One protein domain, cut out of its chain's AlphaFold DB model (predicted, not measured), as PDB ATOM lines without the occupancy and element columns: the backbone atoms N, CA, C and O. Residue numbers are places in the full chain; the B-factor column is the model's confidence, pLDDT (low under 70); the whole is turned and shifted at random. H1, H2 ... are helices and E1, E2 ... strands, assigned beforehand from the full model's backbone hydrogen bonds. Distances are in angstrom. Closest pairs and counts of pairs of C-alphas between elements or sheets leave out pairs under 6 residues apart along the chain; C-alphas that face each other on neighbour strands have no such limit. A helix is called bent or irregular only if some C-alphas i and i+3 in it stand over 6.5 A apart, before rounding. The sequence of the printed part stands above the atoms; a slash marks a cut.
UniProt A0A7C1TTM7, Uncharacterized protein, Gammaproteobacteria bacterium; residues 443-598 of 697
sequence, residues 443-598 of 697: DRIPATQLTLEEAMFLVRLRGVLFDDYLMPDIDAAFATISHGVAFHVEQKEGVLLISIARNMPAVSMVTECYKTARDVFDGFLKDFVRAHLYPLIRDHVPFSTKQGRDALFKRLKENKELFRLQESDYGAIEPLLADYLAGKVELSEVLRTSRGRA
ATOM      1  N   ASP A 443     193.995 193.573 196.538       83.12
ATOM      2  CA  ASP A 443     194.461 192.540 195.622       83.12
ATOM      3  C   ASP A 443     193.500 192.451 194.436       83.12
ATOM      4  O   ASP A 443     192.359 192.002 194.571       83.12
ATOM      5  N   ARG A 444     193.917 192.980 193.281       89.19
ATOM      6  CA  ARG A 444     193.067 193.054 192.087       89.19
ATOM      7  C   ARG A 444     192.947 191.684 191.434       89.19
ATOM      8  O   ARG A 444     193.939 191.023 191.151       89.19
ATOM      9  N   ILE A 445     191.715 191.300 191.137       88.62
ATOM     10  CA  ILE A 445     191.400 190.014 190.526       88.62
ATOM     11  C   ILE A 445     191.724 190.097 189.027       88.62
ATOM     12  O   ILE A 445     191.212 190.994 188.348       88.62
ATOM     13  N   PRO A 446     192.561 189.191 188.489       86.31
ATOM     14  CA  PRO A 446     192.915 189.200 187.076       86.31
ATOM     15  C   PRO A 446     191.717 188.808 186.204       86.31
ATOM     16  O   PRO A 446     190.846 188.045 186.626       86.31
ATOM     17  N   ALA A 447     191.710 189.272 184.950       83.06
ATOM     18  CA  ALA A 447     190.642 189.001 183.983       83.06
ATOM     19  C   ALA A 447     190.328 187.502 183.819       83.06
ATOM     20  O   ALA A 447     189.172 187.128 183.654       83.06
ATOM     21  N   THR A 448     191.342 186.643 183.955       84.56
ATOM     22  CA  THR A 448     191.238 185.179 183.851       84.56
ATOM     23  C   THR A 448     190.409 184.514 184.951       84.56
ATOM     24  O   THR A 448     190.021 183.359 184.802       84.56
ATOM     25  N   GLN A 449     190.133 185.217 186.051       87.88
ATOM     26  CA  GLN A 449     189.331 184.720 187.176       87.88
ATOM     27  C   GLN A 449     187.917 185.324 187.223       87.88
ATOM     28  O   GLN A 449     187.140 185.013 188.138       87.88
ATOM     29  N   LEU A 450     187.591 186.200 186.268       89.00
ATOM     30  CA  LEU A 450     186.281 186.834 186.159       89.00
ATOM     31  C   LEU A 450     185.303 185.937 185.401       89.00
ATOM     32  O   LEU A 450     185.676 185.228 184.466       89.00
ATOM     33  N   THR A 451     184.030 186.003 185.773       89.50
ATOM     34  CA  THR A 451     182.954 185.441 184.952       89.50
ATOM     35  C   THR A 451     182.583 186.390 183.806       89.50
ATOM     36  O   THR A 451     182.952 187.569 183.798       89.50
ATOM     37  N   LEU A 452     181.819 185.899 182.824       84.62
ATOM     38  CA  LEU A 452     181.332 186.726 181.714       84.62
ATOM     39  C   LEU A 452     180.481 187.905 182.211       84.62
ATOM     40  O   LEU A 452     180.579 189.011 181.684       84.62
ATOM     41  N   GLU A 453     179.670 187.683 183.243       88.12
ATOM     42  CA  GLU A 453     178.782 188.696 183.817       88.12
ATOM     43  C   GLU A 453     179.566 189.764 184.578       88.12
ATOM     44  O   GLU A 453     179.277 190.952 184.448       88.12
ATOM     45  N   GLU A 454     180.599 189.354 185.316       89.81
ATOM     46  CA  GLU A 454     181.531 190.257 185.992       89.81
ATOM     47  C   GLU A 454     182.310 191.111 184.981       89.81
ATOM     48  O   GLU A 454     182.438 192.326 185.149       89.81
ATOM     49  N   ALA A 455     182.784 190.512 183.886       86.56
ATOM     50  CA  ALA A 455     183.449 191.256 182.821       86.56
ATOM     51  C   ALA A 455     182.494 192.252 182.142       86.56
ATOM     52  O   ALA A 455     182.854 193.414 181.936       86.56
ATOM     53  N   MET A 456     181.254 191.843 181.863       85.69
ATOM     54  CA  MET A 456     180.230 192.723 181.292       85.69
ATOM     55  C   MET A 456     179.834 193.866 182.219       85.69
ATOM     56  O   MET A 456     179.655 194.997 181.758       85.69
ATOM     57  N   PHE A 457     179.753 193.594 183.519       90.81
ATOM     58  CA  PHE A 457     179.573 194.610 184.542       90.81
ATOM     59  C   PHE A 457     180.682 195.662 184.465       90.81
ATOM     60  O   PHE A 457     180.379 196.846 184.351       90.81
ATOM     61  N   LEU A 458     181.959 195.259 184.440       90.06
ATOM     62  CA  LEU A 458     183.085 196.200 184.377       90.06
ATOM     63  C   LEU A 458     183.116 197.005 183.068       90.06
ATOM     64  O   LEU A 458     183.343 198.217 183.104       90.06
ATOM     65  N   VAL A 459     182.850 196.369 181.921       84.62
ATOM     66  CA  VAL A 459     182.766 197.048 180.612       84.62
ATOM     67  C   VAL A 459     181.697 198.136 180.644       84.62
ATOM     68  O   VAL A 459     181.959 199.287 180.283       84.62
ATOM     69  N   ARG A 460     180.486 197.797 181.094       85.06
ATOM     70  CA  ARG A 460     179.378 198.752 181.130       85.06
ATOM     71  C   ARG A 460     179.541 199.793 182.225       85.06
ATOM     72  O   ARG A 460     179.172 200.936 181.992       85.06
ATOM     73  N   LEU A 461     180.155 199.452 183.356       89.69
ATOM     74  CA  LEU A 461     180.458 200.396 184.428       89.69
ATOM     75  C   LEU A 461     181.360 201.514 183.903       89.69
ATOM     76  O   LEU A 461     181.047 202.693 184.058       89.69
ATOM     77  N   ARG A 462     182.448 201.148 183.214       86.19
ATOM     78  CA  ARG A 462     183.344 202.110 182.554       86.19
ATOM     79  C   ARG A 462     182.612 202.902 181.466       86.19
ATOM     80  O   ARG A 462     182.836 204.101 181.339       86.19
ATOM     81  N   GLY A 463     181.704 202.257 180.728       80.31
ATOM     82  CA  GLY A 463     180.806 202.920 179.779       80.31
ATOM     83  C   GLY A 463     179.959 204.017 180.430       80.31
ATOM     84  O   GLY A 463     180.036 205.162 180.006       80.31
ATOM     85  N   VAL A 464     179.236 203.703 181.508       84.31
ATOM     86  CA  VAL A 464     178.408 204.659 182.267       84.31
ATOM     87  C   VAL A 464     179.256 205.803 182.823       84.31
ATOM     88  O   VAL A 464     178.893 206.968 182.682       84.31
ATOM     89  N   LEU A 465     180.416 205.510 183.414       84.88
ATOM     90  CA  LEU A 465     181.296 206.551 183.954       84.88
ATOM     91  C   LEU A 465     181.845 207.481 182.859       84.88
ATOM     92  O   LEU A 465     181.976 208.686 183.072       84.88
ATOM     93  N   PHE A 466     182.086 206.960 181.657       80.12
ATOM     94  CA  PHE A 466     182.484 207.766 180.507       80.12
ATOM     95  C   PHE A 466     181.319 208.575 179.913       80.12
ATOM     96  O   PHE A 466     181.477 209.761 179.627       80.12
ATOM     97  N   ASP A 467     180.169 207.936 179.684       73.50
ATOM     98  CA  ASP A 467     179.049 208.492 178.917       73.50
ATOM     99  C   ASP A 467     178.159 209.419 179.753       73.50
ATOM    100  O   ASP A 467     177.648 210.416 179.228       73.50
ATOM    101  N   ASP A 468     177.974 209.101 181.037       77.38
ATOM    102  CA  ASP A 468     177.079 209.821 181.951       77.38
ATOM    103  C   ASP A 468     177.847 210.708 182.942       77.38
ATOM    104  O   ASP A 468     177.369 211.792 183.277       77.38
ATOM    105  N   TYR A 469     179.052 210.304 183.363       79.62
ATOM    106  CA  TYR A 469     179.875 211.069 184.316       79.62
ATOM    107  C   TYR A 469     181.084 211.772 183.678       79.62
ATOM    108  O   TYR A 469     181.770 212.526 184.363       79.62
ATOM    109  N   LEU A 470     181.309 211.611 182.366       75.25
ATOM    110  CA  LEU A 470     182.383 212.262 181.597       75.25
ATOM    111  C   LEU A 470     183.802 211.971 182.102       75.25
ATOM    112  O   LEU A 470     184.679 212.828 182.011       75.25
ATOM    113  N   MET A 471     184.042 210.766 182.611       78.94
ATOM    114  CA  MET A 471     185.338 210.370 183.159       78.94
ATOM    115  C   MET A 471     186.041 209.365 182.228       78.94
ATOM    116  O   MET A 471     185.736 208.172 182.281       78.94
ATOM    117  N   PRO A 472     186.945 209.822 181.336       70.69
ATOM    118  CA  PRO A 472     187.608 208.952 180.367       70.69
ATOM    119  C   PRO A 472     188.734 208.100 180.957       70.69
ATOM    120  O   PRO A 472     188.915 206.961 180.530       70.69
ATOM    121  N   ASP A 473     189.436 208.626 181.955       82.19
ATOM    122  CA  ASP A 473     190.647 208.029 182.514       82.19
ATOM    123  C   ASP A 473     190.316 207.229 183.780       82.19
ATOM    124  O   ASP A 473     190.690 207.595 184.894       82.19
ATOM    125  N   ILE A 474     189.548 206.146 183.614       85.69
ATOM    126  CA  ILE A 474     189.157 205.244 184.707       85.69
ATOM    127  C   ILE A 474     189.642 203.826 184.441       85.69
ATOM    128  O   ILE A 474     189.410 203.252 183.375       85.69
ATOM    129  N   ASP A 475     190.183 203.215 185.489       87.19
ATOM    130  CA  ASP A 475     190.500 201.798 185.524       87.19
ATOM    131  C   ASP A 475     189.777 201.099 186.687       87.19
ATOM    132  O   ASP A 475     190.225 201.106 187.838       87.19
ATOM    133  N   ALA A 476     188.618 200.513 186.362       90.50
ATOM    134  CA  ALA A 476     187.751 199.805 187.299       90.50
ATOM    135  C   ALA A 476     187.961 198.281 187.260       90.50
ATOM    136  O   ALA A 476     187.805 197.676 186.196       90.50
ATOM    137  N   ALA A 477     188.248 197.657 188.400       91.00
ATOM    138  CA  ALA A 477     188.486 196.217 188.519       91.00
ATOM    139  C   ALA A 477     187.846 195.631 189.784       91.00
ATOM    140  O   ALA A 477     187.685 196.325 190.792       91.00
ATOM    141  N   PHE A 478     187.533 194.335 189.759       92.94
ATOM    142  CA  PHE A 478     187.219 193.611 190.989       92.94
ATOM    143  C   PHE A 478     188.488 193.355 191.797       92.94
ATOM    144  O   PHE A 478     189.566 193.153 191.239       92.94
ATOM    145  N   ALA A 479     188.366 193.381 193.117       89.50
ATOM    146  CA  ALA A 479     189.467 193.141 194.031       89.50
ATOM    147  C   ALA A 479     188.992 192.408 195.286       89.50
ATOM    148  O   ALA A 479     187.846 192.560 195.721       89.50
ATOM    149  N   THR A 480     189.904 191.662 195.897       83.75
ATOM    150  CA  THR A 480     189.802 191.304 197.308       83.75
ATOM    151  C   THR A 480     190.331 192.489 198.101       83.75
ATOM    152  O   THR A 480     191.511 192.831 198.023       83.75
ATOM    153  N   ILE A 481     189.436 193.157 198.823       80.88
ATOM    154  CA  ILE A 481     189.767 194.332 199.627       80.88
ATOM    155  C   ILE A 481     189.755 193.903 201.091       80.88
ATOM    156  O   ILE A 481     188.781 193.308 201.559       80.88
ATOM    157  N   SER A 482     190.842 194.167 201.815       66.50
ATOM    158  CA  SER A 482     190.926 193.792 203.226       66.50
ATOM    159  C   SER A 482     189.831 194.470 204.073       66.50
ATOM    160  O   SER A 482     189.369 195.572 203.768       66.50
ATOM    161  N   HIS A 483     189.410 193.798 205.151       60.72
ATOM    162  CA  HIS A 483     188.475 194.315 206.169       60.72
ATOM    163  C   HIS A 483     187.060 194.670 205.667       60.72
ATOM    164  O   HIS A 483     186.430 195.589 206.183       60.72
ATOM    165  N   GLY A 484     186.548 193.950 204.661       62.09
ATOM    166  CA  GLY A 484     185.141 194.048 204.238       62.09
ATOM    167  C   GLY A 484     184.764 195.363 203.545       62.09
ATOM    168  O   GLY A 484     183.582 195.672 203.398       62.09
ATOM    169  N   VAL A 485     185.754 196.150 203.121       73.25
ATOM    170  CA  VAL A 485     185.539 197.419 202.422       73.25
ATOM    171  C   VAL A 485     184.974 197.158 201.025       73.25
ATOM    172  O   VAL A 485     185.562 196.418 200.245       73.25
ATOM    173  N   ALA A 486     183.859 197.808 200.683       82.25
ATOM    174  CA  ALA A 486     183.183 197.604 199.398       82.25
ATOM    175  C   ALA A 486     183.911 198.242 198.197       82.25
ATOM    176  O   ALA A 486     183.871 197.696 197.095       82.25
ATOM    177  N   PHE A 487     184.576 199.384 198.396       85.94
ATOM    178  CA  PHE A 487     185.262 200.126 197.334       85.94
ATOM    179  C   PHE A 487     186.577 200.735 197.817       85.94
ATOM    180  O   PHE A 487     186.662 201.285 198.918       85.94
ATOM    181  N   HIS A 488     187.574 200.734 196.941       84.44
ATOM    182  CA  HIS A 488     188.810 201.483 197.098       84.44
ATOM    183  C   HIS A 488     189.043 202.333 195.846       84.44
ATOM    184  O   HIS A 488     189.038 201.806 194.737       84.44
ATOM    185  N   VAL A 489     189.205 203.645 196.023       86.50
ATOM    186  CA  VAL A 489     189.415 204.604 194.933       86.50
ATOM    187  C   VAL A 489     190.744 205.306 195.172       86.50
ATOM    188  O   VAL A 489     190.952 205.864 196.248       86.50
ATOM    189  N   GLU A 490     191.625 205.271 194.180       85.81
ATOM    190  CA  GLU A 490     192.945 205.902 194.216       85.81
ATOM    191  C   GLU A 490     193.199 206.606 192.879       85.81
ATOM    192  O   GLU A 490     192.807 206.106 191.828       85.81
ATOM    193  N   GLN A 491     193.855 207.766 192.886       82.00
ATOM    194  CA  GLN A 491     194.270 208.436 191.656       82.00
ATOM    195  C   GLN A 491     195.774 208.246 191.452       82.00
ATOM    196  O   GLN A 491     196.572 208.677 192.283       82.00
ATOM    197  N   LYS A 492     196.166 207.637 190.329       81.44
ATOM    198  CA  LYS A 492     197.570 207.384 189.985       81.44
ATOM    199  C   LYS A 492     197.841 207.820 188.550       81.44
ATOM    200  O   LYS A 492     197.139 207.406 187.636       81.44
ATOM    201  N   GLU A 493     198.840 208.683 188.365       78.44
ATOM    202  CA  GLU A 493     199.274 209.170 187.039       78.44
ATOM    203  C   GLU A 493     198.131 209.763 186.184       78.44
ATOM    204  O   GLU A 493     198.126 209.665 184.963       78.44
ATOM    205  N   GLY A 494     197.140 210.391 186.829       75.50
ATOM    206  CA  GLY A 494     195.977 210.978 186.152       75.50
ATOM    207  C   GLY A 494     194.820 210.006 185.889       75.50
ATOM    208  O   GLY A 494     193.734 210.471 185.561       75.50
ATOM    209  N   VAL A 495     195.002 208.703 186.120       82.88
ATOM    210  CA  VAL A 495     193.958 207.674 186.000       82.88
ATOM    211  C   VAL A 495     193.327 207.402 187.365       82.88
ATOM    212  O   VAL A 495     194.025 207.246 188.371       82.88
ATOM    213  N   LEU A 496     191.997 207.329 187.415       86.38
ATOM    214  CA  LEU A 496     191.261 206.952 188.617       86.38
ATOM    215  C   LEU A 496     191.107 205.425 188.685       86.38
ATOM    216  O   LEU A 496     190.352 204.814 187.926       86.38
ATOM    217  N   LEU A 497     191.833 204.813 189.612       89.44
ATOM    218  CA  LEU A 497     191.806 203.391 189.921       89.44
ATOM    219  C   LEU A 497     190.621 203.108 190.849       89.44
ATOM    220  O   LEU A 497     190.595 203.565 191.988       89.44
ATOM    221  N   ILE A 498     189.646 202.330 190.374       91.00
ATOM    222  CA  ILE A 498     188.465 201.934 191.150       91.00
ATOM    223  C   ILE A 498     188.528 200.426 191.387       91.00
ATOM    224  O   ILE A 498     188.412 199.629 190.461       91.00
ATOM    225  N   SER A 499     188.695 200.018 192.634       91.31
ATOM    226  CA  SER A 499     188.672 198.618 193.042       91.31
ATOM    227  C   SER A 499     187.381 198.316 193.792       91.31
ATOM    228  O   SER A 499     187.041 199.004 194.753       91.31
ATOM    229  N   ILE A 500     186.647 197.307 193.326       92.75
ATOM    230  CA  ILE A 500     185.311 196.941 193.809       92.75
ATOM    231  C   ILE A 500     185.392 195.567 194.468       92.75
ATOM    232  O   ILE A 500     185.922 194.630 193.870       92.75
ATOM    233  N   ALA A 501     184.860 195.423 195.678       89.50
ATOM    234  CA  ALA A 501     184.793 194.130 196.343       89.50
ATOM    235  C   ALA A 501     183.881 193.176 195.558       89.50
ATOM    236  O   ALA A 501     182.692 193.446 195.376       89.50
ATOM    237  N   ARG A 502     184.434 192.044 195.106       87.94
ATOM    238  CA  ARG A 502     183.706 191.046 194.298       87.94
ATOM    239  C   ARG A 502     182.451 190.512 194.994       87.94
ATOM    240  O   ARG A 502     181.444 190.260 194.349       87.94
ATOM    241  N   ASN A 503     182.512 190.344 196.311       84.44
ATOM    242  CA  ASN A 503     181.450 189.768 197.138       84.44
ATOM    243  C   ASN A 503     180.422 190.798 197.644       84.44
ATOM    244  O   ASN A 503     179.620 190.478 198.522       84.44
ATOM    245  N   MET A 504     180.439 192.032 197.133       87.25
ATOM    246  CA  MET A 504     179.470 193.051 197.524       87.25
ATOM    247  C   MET A 504     178.050 192.637 197.082       87.25
ATOM    248  O   MET A 504     177.835 192.417 195.889       87.25
ATOM    249  N   PRO A 505     177.040 192.619 197.976       86.00
ATOM    250  CA  PRO A 505     175.678 192.199 197.621       86.00
ATOM    251  C   PRO A 505     175.065 192.970 196.443       86.00
ATOM    252  O   PRO A 505     174.389 192.390 195.597       86.00
ATOM    253  N   ALA A 506     175.345 194.274 196.351       87.00
ATOM    254  CA  ALA A 506     174.863 195.114 195.257       87.00
ATOM    255  C   ALA A 506     175.487 194.744 193.900       87.00
ATOM    256  O   ALA A 506     174.819 194.860 192.877       87.00
ATOM    257  N   VAL A 507     176.739 194.265 193.880       89.50
ATOM    258  CA  VAL A 507     177.373 193.745 192.657       89.50
ATOM    259  C   VAL A 507     176.669 192.466 192.224       89.50
ATOM    260  O   VAL A 507     176.249 192.380 191.072       89.50
ATOM    261  N   SER A 508     176.471 191.521 193.151       87.88
ATOM    262  CA  SER A 508     175.797 190.249 192.869       87.88
ATOM    263  C   SER A 508     174.426 190.470 192.232       87.88
ATOM    264  O   SER A 508     174.145 189.888 191.188       87.88
ATOM    265  N   MET A 509     173.629 191.391 192.786       87.06
ATOM    266  CA  MET A 509     172.310 191.748 192.255       87.06
ATOM    267  C   MET A 509     172.379 192.222 190.794       87.06
ATOM    268  O   MET A 509     171.627 191.741 189.951       87.06
ATOM    269  N   VAL A 510     173.310 193.122 190.461       89.50
ATOM    270  CA  VAL A 510     173.441 193.647 189.090       89.50
ATOM    271  C   VAL A 510     173.970 192.576 188.128       89.50
ATOM    272  O   VAL A 510     173.491 192.469 186.999       89.50
ATOM    273  N   THR A 511     174.930 191.753 188.561       88.44
ATOM    274  CA  THR A 511     175.449 190.644 187.742       88.44
ATOM    275  C   THR A 511     174.405 189.546 187.511       88.44
ATOM    276  O   THR A 511     174.379 188.943 186.441       88.44
ATOM    277  N   GLU A 512     173.499 189.313 188.463       86.69
ATOM    278  CA  GLU A 512     172.385 188.377 188.310       86.69
ATOM    279  C   GLU A 512     171.323 188.916 187.343       86.69
ATOM    280  O   GLU A 512     170.843 188.163 186.495       86.69
ATOM    281  N   CYS A 513     171.025 190.222 187.381       85.81
ATOM    282  CA  CYS A 513     170.144 190.863 186.400       85.81
ATOM    283  C   CYS A 513     170.634 190.664 184.961       85.81
ATOM    284  O   CYS A 513     169.819 190.482 184.063       85.81
ATOM    285  N   TYR A 514     171.950 190.643 184.729       83.62
ATOM    286  CA  TYR A 514     172.489 190.348 183.400       83.62
ATOM    287  C   TYR A 514     172.089 188.950 182.896       83.62
ATOM    288  O   TYR A 514     171.841 188.784 181.703       83.62
ATOM    289  N   LYS A 515     171.987 187.956 183.793       79.69
ATOM    290  CA  LYS A 515     171.562 186.586 183.455       79.69
ATOM    291  C   LYS A 515     170.054 186.464 183.270       79.69
ATOM    292  O   LYS A 515     169.610 185.748 182.381       79.69
ATOM    293  N   THR A 516     169.278 187.089 184.153       83.38
ATOM    294  CA  THR A 516     167.837 186.821 184.292       83.38
ATOM    295  C   THR A 516     166.952 187.828 183.566       83.38
ATOM    296  O   THR A 516     165.860 187.471 183.132       83.38
ATOM    297  N   ALA A 517     167.401 189.077 183.418       81.75
ATOM    298  CA  ALA A 517     166.617 190.178 182.867       81.75
ATOM    299  C   ALA A 517     167.527 191.221 182.185       81.75
ATOM    300  O   ALA A 517     167.736 192.333 182.680       81.75
ATOM    301  N   ARG A 518     168.079 190.859 181.019       76.81
ATOM    302  CA  ARG A 518     169.090 191.656 180.294       76.81
ATOM    303  C   ARG A 518     168.601 193.062 179.914       76.81
ATOM    304  O   ARG A 518     169.393 194.001 179.941       76.81
ATOM    305  N   ASP A 519     167.301 193.234 179.665       75.00
ATOM    306  CA  ASP A 519     166.686 194.516 179.278       75.00
ATOM    307  C   ASP A 519     166.786 195.612 180.350       75.00
ATOM    308  O   ASP A 519     166.809 196.804 180.030       75.00
ATOM    309  N   VAL A 520     166.844 195.228 181.630       79.88
ATOM    310  CA  VAL A 520     166.904 196.173 182.760       79.88
ATOM    311  C   VAL A 520     168.319 196.362 183.306       79.88
ATOM    312  O   VAL A 520     168.542 197.255 184.125       79.88
ATOM    313  N   PHE A 521     169.289 195.581 182.825       84.06
ATOM    314  CA  PHE A 521     170.674 195.587 183.301       84.06
ATOM    315  C   PHE A 521     171.315 196.985 183.288       84.06
ATOM    316  O   PHE A 521     171.912 197.396 184.282       84.06
ATOM    317  N   ASP A 522     171.152 197.746 182.200       81.38
ATOM    318  CA  ASP A 522     171.732 199.095 182.082       81.38
ATOM    319  C   ASP A 522     171.137 200.077 183.105       81.38
ATOM    320  O   ASP A 522     171.850 200.912 183.660       81.38
ATOM    321  N   GLY A 523     169.839 199.945 183.401       81.94
ATOM    322  CA  GLY A 523     169.159 200.753 184.414       81.94
ATOM    323  C   GLY A 523     169.683 200.465 185.820       81.94
ATOM    324  O   GLY A 523     170.113 201.383 186.518       81.94
ATOM    325  N   PHE A 524     169.742 199.184 186.197       85.56
ATOM    326  CA  PHE A 524     170.271 198.754 187.496       85.56
ATOM    327  C   PHE A 524     171.742 199.129 187.687       85.56
ATOM    328  O   PHE A 524     172.142 199.517 188.784       85.56
ATOM    329  N   LEU A 525     172.552 199.073 186.627       89.12
ATOM    330  CA  LEU A 525     173.949 199.487 186.690       89.12
ATOM    331  C   LEU A 525     174.095 201.000 186.921       89.12
ATOM    332  O   LEU A 525     174.938 201.424 187.712       89.12
ATOM    333  N   LYS A 526     173.264 201.830 186.278       87.00
ATOM    334  CA  LYS A 526     173.254 203.284 186.519       87.00
ATOM    335  C   LYS A 526     172.846 203.621 187.947       87.00
ATOM    336  O   LYS A 526     173.463 204.493 188.564       87.00
ATOM    337  N   ASP A 527     171.853 202.920 188.480       86.62
ATOM    338  CA  ASP A 527     171.435 203.087 189.870       86.62
ATOM    339  C   ASP A 527     172.512 202.599 190.848       86.62
ATOM    340  O   ASP A 527     172.790 203.296 191.823       86.62
ATOM    341  N   PHE A 528     173.214 201.500 190.544       91.94
ATOM    342  CA  PHE A 528     174.387 201.062 191.306       91.94
ATOM    343  C   PHE A 528     175.463 202.154 191.363       91.94
ATOM    344  O   PHE A 528     175.951 202.488 192.446       91.94
ATOM    345  N   VAL A 529     175.805 202.760 190.218       89.12
ATOM    346  CA  VAL A 529     176.786 203.854 190.179       89.12
ATOM    347  C   VAL A 529     176.303 205.034 191.014       89.12
ATOM    348  O   VAL A 529     177.067 205.550 191.825       89.12
ATOM    349  N   ARG A 530     175.040 205.447 190.866       84.94
ATOM    350  CA  ARG A 530     174.482 206.595 191.592       84.94
ATOM    351  C   ARG A 530     174.459 206.373 193.108       84.94
ATOM    352  O   ARG A 530     174.808 207.286 193.852       84.94
ATOM    353  N   ALA A 531     174.039 205.192 193.554       84.44
ATOM    354  CA  ALA A 531     173.829 204.890 194.968       84.44
ATOM    355  C   ALA A 531     175.133 204.562 195.707       84.44
ATOM    356  O   ALA A 531     175.314 204.993 196.845       84.44
ATOM    357  N   HIS A 532     176.045 203.820 195.073       87.69
ATOM    358  CA  HIS A 532     177.207 203.253 195.760       87.69
ATOM    359  C   HIS A 532     178.538 203.887 195.355       87.69
ATOM    360  O   HIS A 532     179.383 204.120 196.216       87.69
ATOM    361  N   LEU A 533     178.736 204.187 194.067       88.06
ATOM    362  CA  LEU A 533     180.035 204.642 193.564       88.06
ATOM    363  C   LEU A 533     180.164 206.173 193.541       88.06
ATOM    364  O   LEU A 533     181.199 206.709 193.929       88.06
ATOM    365  N   TYR A 534     179.112 206.893 193.143       86.06
ATOM    366  CA  TYR A 534     179.109 208.352 193.002       86.06
ATOM    367  C   TYR A 534     179.535 209.115 194.270       86.06
ATOM    368  O   TYR A 534     180.318 210.056 194.135       86.06
ATOM    369  N   PRO A 535     179.111 208.739 195.498       82.88
ATOM    370  CA  PRO A 535     179.573 209.411 196.715       82.88
ATOM    371  C   PRO A 535     181.097 209.389 196.897       82.88
ATOM    372  O   PRO A 535     181.637 210.301 197.513       82.88
ATOM    373  N   LEU A 536     181.776 208.375 196.350       83.50
ATOM    374  CA  LEU A 536     183.221 208.177 196.479       83.50
ATOM    375  C   LEU A 536     184.024 208.885 195.384       83.50
ATOM    376  O   LEU A 536     185.190 209.198 195.597       83.50
ATOM    377  N   ILE A 537     183.419 209.128 194.217       84.81
ATOM    378  CA  ILE A 537     184.103 209.721 193.054       84.81
ATOM    379  C   ILE A 537     183.669 211.161 192.755       84.81
ATOM    380  O   ILE A 537     184.196 211.765 191.827       84.81
ATOM    381  N   ARG A 538     182.721 211.724 193.520       82.06
ATOM    382  CA  ARG A 538     182.098 213.039 193.271       82.06
ATOM    383  C   ARG A 538     183.103 214.162 193.012       82.06
ATOM    384  O   ARG A 538     182.866 214.983 192.127       82.06
ATOM    385  N   ASP A 539     184.204 214.188 193.754       77.81
ATOM    386  CA  ASP A 539     185.220 215.243 193.651       77.81
ATOM    387  C   ASP A 539     186.064 215.127 192.369       77.81
ATOM    388  O   ASP A 539     186.623 216.115 191.898       77.81
ATOM    389  N   HIS A 540     186.090 213.942 191.752       78.06
ATOM    390  CA  HIS A 540     186.766 213.668 190.479       78.06
ATOM    391  C   HIS A 540     185.846 213.826 189.263       78.06
ATOM    392  O   HIS A 540     186.315 213.846 188.125       78.06
ATOM    393  N   VAL A 541     184.532 213.932 189.479       76.62
ATOM    394  CA  VAL A 541     183.564 214.118 188.400       76.62
ATOM    395  C   VAL A 541     183.677 215.558 187.866       76.62
ATOM    396  O   VAL A 541     183.523 216.510 188.639       76.62
ATOM    397  N   PRO A 542     183.874 215.773 186.548       67.94
ATOM    398  CA  PRO A 542     184.055 217.105 185.964       67.94
ATOM    399  C   PRO A 542     182.936 218.099 186.311       67.94
ATOM    400  O   PRO A 542     183.208 219.282 186.513       67.94
ATOM    401  N   PHE A 543     181.692 217.631 186.454       59.75
ATOM    402  CA  PHE A 543     180.536 218.448 186.851       59.75
ATOM    403  C   PHE A 543     180.750 219.245 188.153       59.75
ATOM    404  O   PHE A 543     180.159 220.314 188.315       59.75
ATOM    405  N   SER A 544     181.613 218.764 189.050       56.31
ATOM    406  CA  SER A 544     181.915 219.387 190.345       56.31
ATOM    407  C   SER A 544     182.932 220.538 190.250       56.31
ATOM    408  O   SER A 544     183.074 221.310 191.198       56.31
ATOM    409  N   THR A 545     183.625 220.713 189.113       58.66
ATOM    410  CA  THR A 545     184.693 221.717 188.935       58.66
ATOM    411  C   THR A 545     184.350 222.773 187.872       58.66
ATOM    412  O   THR A 545     183.562 222.550 186.952       58.66
ATOM    413  N   LYS A 546     184.932 223.982 187.977       53.38
ATOM    414  CA  LYS A 546     184.669 225.090 187.030       53.38
ATOM    415  C   LYS A 546     185.120 224.755 185.596       53.38
ATOM    416  O   LYS A 546     184.419 225.111 184.660       53.38
ATOM    417  N   GLN A 547     186.223 224.018 185.435       53.72
ATOM    418  CA  GLN A 547     186.739 223.559 184.135       53.72
ATOM    419  C   GLN A 547     185.884 222.444 183.508       53.72
ATOM    420  O   GLN A 547     185.705 222.416 182.291       53.72
ATOM    421  N   GLY A 548     185.303 221.552 184.315       56.59
ATOM    422  CA  GLY A 548     184.442 220.493 183.790       56.59
ATOM    423  C   GLY A 548     183.083 220.989 183.285       56.59
ATOM    424  O   GLY A 548     182.518 220.374 182.383       56.59
ATOM    425  N   ARG A 549     182.602 222.149 183.762       57.22
ATOM    426  CA  ARG A 549     181.428 222.834 183.186       57.22
ATOM    427  C   ARG A 549     181.656 223.298 181.743       57.22
ATOM    428  O   ARG A 549     180.743 223.170 180.934       57.22
ATOM    429  N   ASP A 550     182.856 223.760 181.400       56.97
ATOM    430  CA  ASP A 550     183.183 224.193 180.033       56.97
ATOM    431  C   ASP A 550     183.363 222.999 179.080       56.97
ATOM    432  O   ASP A 550     182.877 223.021 177.946       56.97
ATOM    433  N   ALA A 551     183.990 221.912 179.553       54.91
ATOM    434  CA  ALA A 551     184.085 220.652 178.810       54.91
ATOM    435  C   ALA A 551     182.698 220.033 178.551       54.91
ATOM    436  O   ALA A 551     182.413 219.578 177.442       54.91
ATOM    437  N   LEU A 552     181.806 220.093 179.546       55.88
ATOM    438  CA  LEU A 552     180.400 219.721 179.413       55.88
ATOM    439  C   LEU A 552     179.678 220.605 178.394       55.88
ATOM    440  O   LEU A 552     178.968 220.081 177.548       55.88
ATOM    441  N   PHE A 553     179.861 221.928 178.435       57.66
ATOM    442  CA  PHE A 553     179.228 222.847 177.482       57.66
ATOM    443  C   PHE A 553     179.632 222.537 176.034       57.66
ATOM    444  O   PHE A 553     178.823 222.642 175.111       57.66
ATOM    445  N   LYS A 554     180.885 222.114 175.837       59.84
ATOM    446  CA  LYS A 554     181.410 221.682 174.539       59.84
ATOM    447  C   LYS A 554     180.807 220.349 174.082       59.84
ATOM    448  O   LYS A 554     180.552 220.194 172.895       59.84
ATOM    449  N   ARG A 555     180.526 219.437 175.017       54.78
ATOM    450  CA  ARG A 555     179.986 218.096 174.749       54.78
ATOM    451  C   ARG A 555     178.457 218.030 174.691       54.78
ATOM    452  O   ARG A 555     177.921 217.238 173.942       54.78
ATOM    453  N   LEU A 556     177.736 218.895 175.405       51.06
ATOM    454  CA  LEU A 556     176.284 219.094 175.252       51.06
ATOM    455  C   LEU A 556     175.929 219.740 173.906       51.06
ATOM    456  O   LEU A 556     174.805 219.602 173.438       51.06
ATOM    457  N   LYS A 557     176.887 220.440 173.281       54.81
ATOM    458  CA  LYS A 557     176.796 220.857 171.876       54.81
ATOM    459  C   LYS A 557     176.961 219.691 170.893       54.81
ATOM    460  O   LYS A 557     176.647 219.868 169.719       54.81
ATOM    461  N   GLU A 558     177.438 218.528 171.338       49.50
ATOM    462  CA  GLU A 558     177.389 217.292 170.558       49.50
ATOM    463  C   GLU A 558     175.994 216.676 170.760       49.50
ATOM    464  O   GLU A 558     175.588 216.382 171.884       49.50
ATOM    465  N   ASN A 559     175.215 216.528 169.684       41.12
ATOM    466  CA  ASN A 559     173.859 215.979 169.768       41.12
ATOM    467  C   ASN A 559     173.910 214.525 170.276       41.12
ATOM    468  O   ASN A 559     174.399 213.641 169.575       41.12
ATOM    469  N   LYS A 560     173.404 214.275 171.492       41.62
ATOM    470  CA  LYS A 560     173.261 212.926 172.066       41.62
ATOM    471  C   LYS A 560     171.976 212.296 171.516       41.62
ATOM    472  O   LYS A 560     170.884 212.792 171.783       41.62
ATOM    473  N   GLU A 561     172.097 211.213 170.757       41.78
ATOM    474  CA  GLU A 561     170.949 210.418 170.310       41.78
ATOM    475  C   GLU A 561     170.558 209.407 171.409       41.78
ATOM    476  O   GLU A 561     171.405 208.737 172.002       41.78
ATOM    477  N   LEU A 562     169.261 209.327 171.727       34.97
ATOM    478  CA  LEU A 562     168.691 208.339 172.647       34.97
ATOM    479  C   LEU A 562     168.556 207.001 171.908       34.97
ATOM    480  O   LEU A 562     167.590 206.809 171.175       34.97
ATOM    481  N   PHE A 563     169.484 206.066 172.118       43.72
ATOM    482  CA  PHE A 563     169.339 204.700 171.605       43.72
ATOM    483  C   PHE A 563     169.304 203.658 172.718       43.72
ATOM    484  O   PHE A 563     170.034 203.732 173.708       43.72
ATOM    485  N   ARG A 564     168.445 202.659 172.511       40.75
ATOM    486  CA  ARG A 564     168.363 201.412 173.272       40.75
ATOM    487  C   ARG A 564     169.071 200.344 172.429       40.75
ATOM    488  O   ARG A 564     168.693 200.154 171.277       40.75
ATOM    489  N   LEU A 565     170.115 199.717 172.976       42.34
ATOM    490  CA  LEU A 565     170.862 198.643 172.305       42.34
ATOM    491  C   LEU A 565     169.920 197.470 172.003       42.34
ATOM    492  O   LEU A 565     169.131 197.092 172.871       42.34
ATOM    493  N   GLN A 566     169.989 196.912 170.792       44.22
ATOM    494  CA  GLN A 566     169.273 195.680 170.456       44.22
ATOM    495  C   GLN A 566     170.115 194.464 170.864       44.22
ATOM    496  O   GLN A 566     171.342 194.527 170.922       44.22
ATOM    497  N   GLU A 567     169.467 193.339 171.161       46.47
ATOM    498  CA  GLU A 567     170.115 192.107 171.643       46.47
ATOM    499  C   GLU A 567     171.221 191.589 170.692       46.47
ATOM    500  O   GLU A 567     172.236 191.048 171.133       46.47
ATOM    501  N   SER A 568     171.085 191.860 169.389       51.12
ATOM    502  CA  SER A 568     172.068 191.552 168.342       51.12
ATOM    503  C   SER A 568     173.404 192.294 168.489       51.12
ATOM    504  O   SER A 568     174.439 191.757 168.092       51.12
ATOM    505  N   ASP A 569     173.415 193.488 169.091       51.88
ATOM    506  CA  ASP A 569     174.636 194.280 169.284       51.88
ATOM    507  C   ASP A 569     175.541 193.680 170.376       51.88
ATOM    508  O   ASP A 569     176.764 193.837 170.336       51.88
ATOM    509  N   TYR A 570     174.960 192.941 171.330       54.69
ATOM    510  CA  TYR A 570     175.703 192.273 172.402       54.69
ATOM    511  C   TYR A 570     176.395 190.986 171.937       54.69
ATOM    512  O   TYR A 570     177.537 190.739 172.330       54.69
ATOM    513  N   GLY A 571     175.764 190.207 171.049       56.16
ATOM    514  CA  GLY A 571     176.342 188.962 170.515       56.16
ATOM    515  C   GLY A 571     177.663 189.170 169.757       56.16
ATOM    516  O   GLY A 571     178.494 188.272 169.671       56.16
ATOM    517  N   ALA A 572     177.913 190.385 169.263       59.72
ATOM    518  CA  ALA A 572     179.156 190.750 168.587       59.72
ATOM    519  C   ALA A 572     180.330 191.077 169.539       59.72
ATOM    520  O   ALA A 572     181.472 191.155 169.072       59.72
ATOM    521  N   ILE A 573     180.068 191.296 170.834       67.19
ATOM    522  CA  ILE A 573     181.072 191.639 171.863       67.19
ATOM    523  C   ILE A 573     181.547 190.374 172.598       67.19
ATOM    524  O   ILE A 573     182.699 190.308 173.024       67.19
ATOM    525  N   GLU A 574     180.706 189.341 172.684       70.81
ATOM    526  CA  GLU A 574     180.995 188.077 173.380       70.81
ATOM    527  C   GLU A 574     182.310 187.391 172.942       70.81
ATOM    528  O   GLU A 574     183.066 186.983 173.826       70.81
ATOM    529  N   PRO A 575     182.686 187.337 171.646       73.25
ATOM    530  CA  PRO A 575     183.979 186.778 171.234       73.25
ATOM    531  C   PRO A 575     185.185 187.582 171.745       73.25
ATOM    532  O   PRO A 575     186.187 187.009 172.159       73.25
ATOM    533  N   LEU A 576     185.080 188.916 171.764       76.94
ATOM    534  CA  LEU A 576     186.147 189.797 172.257       76.94
ATOM    535  C   LEU A 576     186.272 189.735 173.782       76.94
ATOM    536  O   LEU A 576     187.373 189.813 174.319       76.94
ATOM    537  N   LEU A 577     185.149 189.565 174.481       77.56
ATOM    538  CA  LEU A 577     185.133 189.284 175.915       77.56
ATOM    539  C   LEU A 577     185.764 187.934 176.232       77.56
ATOM    540  O   LEU A 577     186.510 187.847 177.200       77.56
ATOM    541  N   ALA A 578     185.516 186.904 175.422       79.06
ATOM    542  CA  ALA A 578     186.162 185.608 175.595       79.06
ATOM    543  C   ALA A 578     187.690 185.716 175.454       79.06
ATOM    544  O   ALA A 578     188.423 185.133 176.252       79.06
ATOM    545  N   ASP A 579     188.180 186.516 174.503       81.50
ATOM    546  CA  ASP A 579     189.614 186.780 174.360       81.50
ATOM    547  C   ASP A 579     190.188 187.627 175.512       81.50
ATOM    548  O   ASP A 579     191.303 187.357 175.958       81.50
ATOM    549  N   TYR A 580     189.429 188.585 176.058       81.81
ATOM    550  CA  TYR A 580     189.802 189.323 177.276       81.81
ATOM    551  C   TYR A 580     189.878 188.414 178.511       81.81
ATOM    552  O   TYR A 580     190.866 188.438 179.242       81.81
ATOM    553  N   LEU A 581     188.877 187.555 178.716       84.25
ATOM    554  CA  LEU A 581     188.860 186.566 179.798       84.25
ATOM    555  C   LEU A 581     189.988 185.535 179.643       84.25
ATOM    556  O   LEU A 581     190.514 185.041 180.632       84.25
ATOM    557  N   ALA A 582     190.418 185.244 178.413       80.94
ATOM    558  CA  ALA A 582     191.593 184.418 178.140       80.94
ATOM    559  C   ALA A 582     192.933 185.172 178.287       80.94
ATOM    560  O   ALA A 582     193.987 184.572 178.078       80.94
ATOM    561  N   GLY A 583     192.913 186.469 178.619       78.06
ATOM    562  CA  GLY A 583     194.105 187.311 178.765       78.06
ATOM    563  C   GLY A 583     194.807 187.657 177.449       78.06
ATOM    564  O   GLY A 583     195.977 188.027 177.463       78.06
ATOM    565  N   LYS A 584     194.133 187.505 176.303       78.06
ATOM    566  CA  LYS A 584     194.712 187.741 174.968       78.06
ATOM    567  C   LYS A 584     194.574 189.185 174.486       78.06
ATOM    568  O   LYS A 584     195.300 189.589 173.584       78.06
ATOM    569  N   VAL A 585     193.610 189.927 175.029       79.75
ATOM    570  CA  VAL A 585     193.259 191.292 174.612       79.75
ATOM    571  C   VAL A 585     193.020 192.143 175.855       79.75
ATOM    572  O   VAL A 585     192.451 191.659 176.828       79.75
ATOM    573  N   GLU A 586     193.428 193.410 175.820       75.94
ATOM    574  CA  GLU A 586     193.196 194.371 176.905       75.94
ATOM    575  C   GLU A 586     191.754 194.902 176.915       75.94
ATOM    576  O   GLU A 586     191.123 195.103 175.872       75.94
ATOM    577  N   LEU A 587     191.225 195.223 178.100       71.44
ATOM    578  CA  LEU A 587     189.837 195.691 178.248       71.44
ATOM    579  C   LEU A 587     189.555 196.997 177.482       71.44
ATOM    580  O   LEU A 587     188.448 197.221 176.987       71.44
ATOM    581  N   SER A 588     190.561 197.864 177.350       69.38
ATOM    582  CA  SER A 588     190.489 199.101 176.562       69.38
ATOM    583  C   SER A 588     190.225 198.838 175.076       69.38
ATOM    584  O   SER A 588     189.531 199.615 174.417       69.38
ATOM    585  N   GLU A 589     190.734 197.729 174.543       69.81
ATOM    586  CA  GLU A 589     190.534 197.335 173.152       69.81
ATOM    587  C   GLU A 589     189.130 196.762 172.915       69.81
ATOM    588  O   GLU A 589     188.494 197.082 171.901       69.81
ATOM    589  N   VAL A 590     188.586 196.031 173.894       72.81
ATOM    590  CA  VAL A 590     187.176 195.607 173.905       72.81
ATOM    591  C   VAL A 590     186.248 196.829 173.881       72.81
ATOM    592  O   VAL A 590     185.327 196.897 173.065       72.81
ATOM    593  N   LEU A 591     186.533 197.847 174.703       67.94
ATOM    594  CA  LEU A 591     185.766 199.100 174.756       67.94
ATOM    595  C   LEU A 591     185.831 199.893 173.443       67.94
ATOM    596  O   LEU A 591     184.804 200.372 172.956       67.94
ATOM    597  N   ARG A 592     187.019 200.013 172.836       67.00
ATOM    598  CA  ARG A 592     187.199 200.694 171.541       67.00
ATOM    599  C   ARG A 592     186.381 200.022 170.439       67.00
ATOM    600  O   ARG A 592     185.742 200.705 169.639       67.00
ATOM    601  N   THR A 593     186.367 198.694 170.420       64.75
ATOM    602  CA  THR A 593     185.675 197.914 169.385       64.75
ATOM    603  C   THR A 593     184.163 197.897 169.591       64.75
ATOM    604  O   THR A 593     183.414 198.037 168.623       64.75
ATOM    605  N   SER A 594     183.709 197.827 170.848       62.34
ATOM    606  CA  SER A 594     182.300 198.004 171.217       62.34
ATOM    607  C   SER A 594     181.756 199.352 170.722       62.34
ATOM    608  O   SER A 594     180.657 199.408 170.176       62.34
ATOM    609  N   ARG A 595     182.553 200.424 170.808       56.50
ATOM    610  CA  ARG A 595     182.177 201.759 170.311       56.50
ATOM    611  C   ARG A 595     182.246 201.894 168.794       56.50
ATOM    612  O   ARG A 595     181.348 202.476 168.197       56.50
ATOM    613  N   GLY A 596     183.287 201.354 168.159       51.72
ATOM    614  CA  GLY A 596     183.477 201.456 166.707       51.72
ATOM    615  C   GLY A 596     182.375 200.773 165.889       51.72
ATOM    616  O   GLY A 596     182.093 201.191 164.768       51.72
ATOM    617  N   ARG A 597     181.718 199.752 166.454       50.81
ATOM    618  CA  ARG A 597     180.592 199.057 165.810       50.81
ATOM    619  C   ARG A 597     179.227 199.726 166.028       50.81
ATOM    620  O   ARG A 597     178.316 199.430 165.265       50.81
ATOM    621  N   ALA A 598     179.104 200.671 166.965       44.66
ATOM    622  CA  ALA A 598     177.865 201.412 167.239       44.66
ATOM    623  C   ALA A 598     177.608 202.602 166.283       44.66
ATOM    624  O   ALA A 598     176.615 203.310 166.427       44.66
TER     625      ALA A 598
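AT A GLANCE: This is residues 443 to 598 of the 697 residues of an uncharacterized protein of Gammaproteobacteria bacterium (UniProt A0A7C1TTM7). One helix, H1, runs through the middle of the model, with a small three-stranded sheet on one side of it, the helical hairpin H2 and H3 on another, and the small helical hairpin H6 and H7 near it on a third. H4 lies away from this body, and a thin stretch, residues 556 to 563, of which 556 belongs to H4, stands free on the way from H4 to short H5. The printed part has 156 residues, with seven named helices and three named strands in the order H1 E1 E2 E3 H2 H3 H4 H5 H6 H7, mostly helix. The mixed sheet runs E1 E3 E2. The whole is compact, with a radius of gyration of the C-alphas of 15.7 A and spans of 41 by 40 by 29 A.

HOW THE PARTS SIT: Residues 443 to 444 pair antiparallel with residues 479 to 480 of E1, residues 474 to 481. H1, residues 452 to 467, is the hub, and it is on the sheet over E1; the C-alphas of Leu 458 and Ala 476 are their closest, 6.6 A apart. E3, residues 495 to 501, is parallel to E1, with N 477 and O 498 within hydrogen-bond range at 2.9 A. E2, residues 487 to 492, forms an antiparallel hairpin with E3, where N 497 and O 490 are 2.7 A apart. H2, residues 505 to 516, touches H1 about perpendicular at 74 degrees, closest at the C-alphas of Thr 511 and Glu 453, 5.5 A apart. H3, residues 518 to 540, forms a hairpin with H2, closest at the C-alphas of Tyr 514 and Phe 521, 5.5 A apart. H3 touches H1 with residues 522 to 529 alone, closest at the C-alphas of Lys 526 and Val 464, 6.8 A apart, and only grazes the sheet with residues 532 to 540. H4, residues 546 to 556, touches no helix. H5, residues 567 to 571, and H6, residues 574 to 581, meet only through their link. H6 touches H1 at 81 degrees, about perpendicular, closest at the C-alphas of Leu 577 and Ala 455, 7.4 A apart. H7, residues 587 to 596, forms a hairpin with H6, closest at the C-alphas of Val 590 and Leu 576, 6.1 A apart; it is close to H1 but not clearly touching. Every O i to N i+4 pair is within hydrogen-bond range in H1, H6 and H7, against 7 of 8 in H2, 12 of 19 in H3, 6 of 7 in H4 and 0 of 1 in H5, where 1 of 2 O i to N i+3 pairs is.

IN THESE COORDINATES: H1 spans 22.1 A from C-alpha 452 at (181.332, 186.726, 181.714). E1 bends by 65 degrees at residue 478. H3, 30.0 A, is irregular, with C-alphas 536 and 539 7.9 A apart, and has a kink of 74 degrees near residue 534. H7 ends at C-alpha 596, (183.477, 201.456, 166.707).

THE WHOLE: The C-alphas of His 483 and Lys 557 are the farthest apart, at 44.9 A. The printed part has no cut and no long link. The mean pLDDT of the printed part is 75.4; residues 482 to 484, 542 to 573, 588 to 589 and 591 to 598 are under 70.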